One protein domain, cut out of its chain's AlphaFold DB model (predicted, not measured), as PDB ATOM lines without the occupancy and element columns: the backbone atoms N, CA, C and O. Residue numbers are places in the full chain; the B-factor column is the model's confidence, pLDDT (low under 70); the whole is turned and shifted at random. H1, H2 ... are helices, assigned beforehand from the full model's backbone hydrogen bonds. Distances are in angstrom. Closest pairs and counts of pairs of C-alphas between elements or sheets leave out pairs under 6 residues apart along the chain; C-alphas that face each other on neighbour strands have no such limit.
ATOM      1  N   LYS A 203       3.694 -29.700 -31.977       46.06
ATOM      2  CA  LYS A 203       3.858 -29.954 -33.400       46.06
ATOM      3  C   LYS A 203       4.662 -31.216 -33.299       46.06
ATOM      4  O   LYS A 203       5.745 -31.157 -32.712       46.06
ATOM      5  N   ARG A 204       4.066 -32.370 -33.641       43.59
ATOM      6  CA  ARG A 204       4.875 -33.557 -33.849       43.59
ATOM      7  C   ARG A 204       5.994 -32.963 -34.657       43.59
ATOM      8  O   ARG A 204       5.719 -32.403 -35.724       43.59
ATOM      9  N   HIS A 205       7.192 -32.912 -34.076       45.69
ATOM     10  CA  HIS A 205       8.340 -32.740 -34.909       45.69
ATOM     11  C   HIS A 205       8.036 -33.833 -35.925       45.69
ATOM     12  O   HIS A 205       7.859 -35.000 -35.557       45.69
ATOM     13  N   ARG A 206       7.789 -33.442 -37.181       49.31
ATOM     14  CA  ARG A 206       8.300 -34.264 -38.255       49.31
ATOM     15  C   ARG A 206       9.752 -34.339 -37.833       49.31
ATOM     16  O   ARG A 206      10.474 -33.349 -37.960       49.31
ATOM     17  N   GLY A 207      10.046 -35.359 -37.018       48.28
ATOM     18  CA  GLY A 207      11.387 -35.648 -36.602       48.28
ATOM     19  C   GLY A 207      12.108 -35.657 -37.919       48.28
ATOM     20  O   GLY A 207      11.546 -36.132 -38.911       48.28
ATOM     21  N   GLN A 208      13.267 -35.016 -37.942       53.03
ATOM     22  CA  GLN A 208      14.287 -35.364 -38.914       53.03
ATOM     23  C   GLN A 208      14.092 -36.836 -39.252       53.03
ATOM     24  O   GLN A 208      14.091 -37.643 -38.324       53.03
ATOM     25  N   ASP A 209      13.686 -37.101 -40.494       54.53
ATOM     26  CA  ASP A 209      13.090 -38.368 -40.890       54.53
ATOM     27  C   ASP A 209      14.049 -39.494 -40.500       54.53
ATOM     28  O   ASP A 209      14.997 -39.771 -41.239       54.53
ATOM     29  N   ASP A 210      13.836 -40.113 -39.330       65.81
ATOM     30  CA  ASP A 210      14.560 -41.320 -38.965       65.81
ATOM     31  C   ASP A 210      14.307 -42.284 -40.110       65.81
ATOM     32  O   ASP A 210      13.170 -42.436 -40.579       65.81
ATOM     33  N   LEU A 211      15.377 -42.895 -40.608       76.50
ATOM     34  CA  LEU A 211      15.322 -43.667 -41.844       76.50
ATOM     35  C   LEU A 211      14.255 -44.771 -41.763       76.50
ATOM     36  O   LEU A 211      13.596 -45.077 -42.755       76.50
ATOM     37  N   LEU A 212      14.019 -45.295 -40.556       80.62
ATOM     38  CA  LEU A 212      12.930 -46.217 -40.256       80.62
ATOM     39  C   LEU A 212      11.541 -45.620 -40.534       80.62
ATOM     40  O   LEU A 212      10.704 -46.266 -41.159       80.62
ATOM     41  N   SER A 213      11.292 -44.385 -40.100       75.25
ATOM     42  CA  SER A 213      10.025 -43.686 -40.337       75.25
ATOM     43  C   SER A 213       9.819 -43.406 -41.826       75.25
ATOM     44  O   SER A 213       8.711 -43.576 -42.334       75.25
ATOM     45  N   ALA A 214      10.882 -43.038 -42.548       79.81
ATOM     46  CA  ALA A 214      10.833 -42.879 -43.999       79.81
ATOM     47  C   ALA A 214      10.511 -44.208 -44.705       79.81
ATOM     48  O   ALA A 214       9.677 -44.237 -45.607       79.81
ATOM     49  N   LEU A 215      11.111 -45.314 -44.254       81.06
ATOM     50  CA  LEU A 215      10.881 -46.647 -44.807       81.06
ATOM     51  C   LEU A 215       9.446 -47.135 -44.554       81.06
ATOM     52  O   LEU A 215       8.800 -47.632 -45.471       81.06
ATOM     53  N   ILE A 216       8.912 -46.930 -43.345       84.06
ATOM     54  CA  ILE A 216       7.522 -47.284 -43.010       84.06
ATOM     55  C   ILE A 216       6.526 -46.469 -43.842       84.06
ATOM     56  O   ILE A 216       5.502 -47.002 -44.256       84.06
ATOM     57  N   ASN A 217       6.816 -45.192 -44.101       83.38
ATOM     58  CA  ASN A 217       5.937 -44.332 -44.895       83.38
ATOM     59  C   ASN A 217       6.038 -44.589 -46.408       83.38
ATOM     60  O   ASN A 217       5.090 -44.286 -47.130       83.38
ATOM     61  N   ALA A 218       7.171 -45.105 -46.893       85.69
ATOM     62  CA  ALA A 218       7.376 -45.415 -48.307       85.69
ATOM     63  C   ALA A 218       6.751 -46.755 -48.724       85.69
ATOM     64  O   ALA A 218       6.417 -46.928 -49.896       85.69
ATOM     65  N   LEU A 219       6.606 -47.693 -47.786       85.75
ATOM     66  CA  LEU A 219       6.039 -49.014 -48.045       85.75
ATOM     67  C   LEU A 219       4.523 -49.024 -47.829       85.75
ATOM     68  O   LEU A 219       4.005 -48.478 -46.855       85.75
ATOM     69  N   ASP A 220       3.798 -49.697 -48.719       83.94
ATOM     70  CA  ASP A 220       2.364 -49.908 -48.539       83.94
ATOM     71  C   ASP A 220       2.063 -51.001 -47.487       83.94
ATOM     72  O   ASP A 220       2.935 -51.742 -47.020       83.94
ATOM     73  N   LYS A 221       0.789 -51.114 -47.085       82.56
ATOM     74  CA  LYS A 221       0.362 -52.073 -46.050       82.56
ATOM     75  C   LYS A 221       0.609 -53.537 -46.425       82.56
ATOM     76  O   LYS A 221       0.722 -54.360 -45.518       82.56
ATOM     77  N   ASP A 222       0.653 -53.876 -47.708       85.88
ATOM     78  CA  ASP A 222       0.879 -55.252 -48.151       85.88
ATOM     79  C   ASP A 222       2.373 -55.569 -48.256       85.88
ATOM     80  O   ASP A 222       2.780 -56.696 -47.971       85.88
ATOM     81  N   GLN A 223       3.203 -54.571 -48.551       85.50
ATOM     82  CA  GLN A 223       4.658 -54.641 -48.478       85.50
ATOM     83  C   GLN A 223       5.136 -54.771 -47.032       85.50
ATOM     84  O   GLN A 223       5.935 -55.657 -46.738       85.50
ATOM     85  N   LEU A 224       4.585 -53.987 -46.098       86.31
ATOM     86  CA  LEU A 224       4.919 -54.091 -44.671       86.31
ATOM     87  C   LEU A 224       4.619 -55.475 -44.078       86.31
ATOM     88  O   LEU A 224       5.320 -55.921 -43.178       86.31
ATOM     89  N   LYS A 225       3.610 -56.189 -44.593       83.31
ATOM     90  CA  LYS A 225       3.308 -57.569 -44.168       83.31
ATOM     91  C   LYS A 225       4.302 -58.600 -44.700       83.31
ATOM     92  O   LYS A 225       4.416 -59.679 -44.128       83.31
ATOM     93  N   ARG A 226       4.962 -58.306 -45.822       87.62
ATOM     94  CA  ARG A 226       5.897 -59.218 -46.500       87.62
ATOM     95  C   ARG A 226       7.341 -58.995 -46.072       87.62
ATOM     96  O   ARG A 226       8.152 -59.905 -46.196       87.62
ATOM     97  N   VAL A 227       7.662 -57.797 -45.592       84.56
ATOM     98  CA  VAL A 227       9.008 -57.432 -45.160       84.56
ATOM     99  C   VAL A 227       9.157 -57.719 -43.667       84.56
ATOM    100  O   VAL A 227       8.621 -57.006 -42.825       84.56
ATOM    101  N   SER A 228       9.917 -58.760 -43.331       86.25
ATOM    102  CA  SER A 228      10.375 -59.014 -41.964       86.25
ATOM    103  C   SER A 228      11.749 -58.382 -41.764       86.25
ATOM    104  O   SER A 228      12.721 -58.818 -42.384       86.25
ATOM    105  N   LEU A 229      11.841 -57.371 -40.900       85.69
ATOM    106  CA  LEU A 229      13.121 -56.796 -40.491       85.69
ATOM    107  C   LEU A 229      13.569 -57.414 -39.158       85.69
ATOM    108  O   LEU A 229      12.785 -57.420 -38.206       85.69
ATOM    109  N   PRO A 230      14.811 -57.917 -39.070       88.75
ATOM    110  CA  PRO A 230      15.424 -58.310 -37.807       88.75
ATOM    111  C   PRO A 230      15.458 -57.153 -36.791       88.75
ATOM    112  O   PRO A 230      15.554 -55.978 -37.158       88.75
ATOM    113  N   LEU A 231      15.351 -57.475 -35.501       84.81
ATOM    114  CA  LEU A 231      15.194 -56.480 -34.431       84.81
ATOM    115  C   LEU A 231      16.422 -55.562 -34.279       84.81
ATOM    116  O   LEU A 231      16.278 -54.376 -33.998       84.81
ATOM    117  N   ASP A 232      17.614 -56.097 -34.513       83.94
ATOM    118  CA  ASP A 232      18.900 -55.394 -34.559       83.94
ATOM    119  C   ASP A 232      18.960 -54.345 -35.684       83.94
ATOM    120  O   ASP A 232      19.463 -53.233 -35.488       83.94
ATOM    121  N   VAL A 233      18.364 -54.645 -36.839       83.00
ATOM    122  CA  VAL A 233      18.234 -53.691 -37.951       83.00
ATOM    123  C   VAL A 233      17.276 -52.559 -37.576       83.00
ATOM    124  O   VAL A 233      17.583 -51.393 -37.812       83.00
ATOM    125  N   ILE A 234      16.147 -52.871 -36.933       83.00
ATOM    126  CA  ILE A 234      15.183 -51.859 -36.467       83.00
ATOM    127  C   ILE A 234      15.832 -50.914 -35.448       83.00
ATOM    128  O   ILE A 234      15.654 -49.699 -35.537       83.00
ATOM    129  N   GLN A 235      16.609 -51.455 -34.507       80.81
ATOM    130  CA  GLN A 235      17.318 -50.659 -33.503       80.81
ATOM    131  C   GLN A 235      18.351 -49.726 -34.140       80.81
ATOM    132  O   GLN A 235      18.421 -48.557 -33.771       80.81
ATOM    133  N   THR A 236      19.094 -50.211 -35.135       81.56
ATOM    134  CA  THR A 236      20.099 -49.412 -35.852       81.56
ATOM    135  C   THR A 236      19.451 -48.306 -36.695       81.56
ATOM    136  O   THR A 236      19.888 -47.156 -36.682       81.56
ATOM    137  N   LEU A 237      18.356 -48.616 -37.396       79.00
ATOM    138  CA  LEU A 237      17.617 -47.648 -38.216       79.00
ATOM    139  C   LEU A 237      16.866 -46.590 -37.393       79.00
ATOM    140  O   LEU A 237      16.566 -45.522 -37.924       79.00
ATOM    141  N   GLY A 238      16.545 -46.888 -36.130       72.94
ATOM    142  CA  GLY A 238      15.905 -45.955 -35.200       72.94
ATOM    143  C   GLY A 238      16.874 -45.038 -34.446       72.94
ATOM    144  O   GLY A 238      16.433 -44.061 -33.857       72.94
ATOM    145  N   THR A 239      18.177 -45.339 -34.437       73.31
ATOM    146  CA  THR A 239      19.209 -44.491 -33.807       73.31
ATOM    147  C   THR A 239      20.024 -43.686 -34.817       73.31
ATOM    148  O   THR A 239      20.678 -42.714 -34.435       73.31
ATOM    149  N   THR A 240      19.979 -44.058 -36.102       64.62
ATOM    150  CA  THR A 240      20.690 -43.358 -37.178       64.62
ATOM    151  C   THR A 240      19.982 -42.051 -37.522       64.62
ATOM    152  O   THR A 240      19.113 -41.993 -38.394       64.62
ATOM    153  N   LYS A 241      20.382 -40.985 -36.834       58.12
ATOM    154  CA  LYS A 241      19.996 -39.616 -37.160       58.12
ATOM    155  C   LYS A 241      20.721 -39.206 -38.448       58.12
ATOM    156  O   LYS A 241      21.930 -39.391 -38.547       58.12
ATOM    157  N   ARG A 242      20.002 -38.695 -39.451       56.38
ATOM    158  CA  ARG A 242      20.636 -38.081 -40.632       56.38
ATOM    159  C   ARG A 242      21.354 -36.802 -40.189       56.38
ATOM    160  O   ARG A 242      20.670 -35.878 -39.741       56.38
ATOM    161  N   ASP A 243      22.680 -36.793 -40.292       53.41
ATOM    162  CA  ASP A 243      23.505 -35.575 -40.256       53.41
ATOM    163  C   ASP A 243      23.199 -34.664 -41.458       53.41
ATOM    164  O   ASP A 243      22.921 -35.201 -42.561       53.41
TER     165      ASP A 243
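Overview. This is residues 203 to 243 of the 243 residues of an uncharacterized protein of Sphingomonas adhaesiva (UniProt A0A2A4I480). Look first at the longest helix, H3: near its last residues it meets the beginning of H1 in an L, and H2 lies away from this meeting place, so that the three short helices make a loose, open triangle with few contacts. The two ends, residues 203 to 210 and 240 to 243, lie on the side away from H2. The printed part has 41 residues, with three named helices in the order H1, H2, H3 and no named strand, and the class is all helix. The whole is only just loose, close to compact, with a radius of gyration of the C-alphas of 11.2 A, and the C-alphas span 30 by 23 by 15 A.

Arrangement. Begin with H3, residues 231 to 239, and look from there to H1, residues 211 to 218. H3 and H1 touch, with 5 pairs of C-alphas within 8 A; the closest C-alphas are those of Leu 212 and Leu 237, 5.3 A apart. Their lines are about perpendicular, at 78 degrees, and their centres are 12.2 A apart. Go on from H1 to H2, residues 221 to 226. H1 and H2 are close but not clearly touching, with 1 pair of C-alphas within 8 A, that of Ile 216 and Leu 224 at 7.5 A. They run opposite ways at a steep tilt of 61 degrees. H2 and H3 are apart, although they follow each other in the chain. In H1 and H3 every O i to N i+4 pair is within hydrogen-bond range; in H2 it is 1 of 2.

Along the chain. Find C-alpha 231 of Leu 231 at (15.194, -56.480, -34.431); from there H3 runs 12.7 A to C-alpha 239 at (19.209, -44.491, -33.807). H1 begins at C-alpha 211, at (15.322, -43.667, -41.844), and is 10.4 A long, ending at Ala 218. H2 runs from Lys 221 to Arg 226, 9.0 A from first to last C-alpha.

Size, cuts and confidence. The two C-alphas farthest apart are those of Lys 203 and Arg 226, at 32.1 A, while the first and last printed C-alphas, of Lys 203 and Asp 243, are 21.6 A apart. Asp 243 is the chain's last residue. The printed part has no cut. Both links between helices are tight, with 2 residues between H1 and H2 and 4 between H2 and H3. The mean pLDDT of the printed part is 74.0; look in the B-factor column at residues 203 to 210 and 240 to 243, the 12 printed residues under 70, where the model's confidence is low.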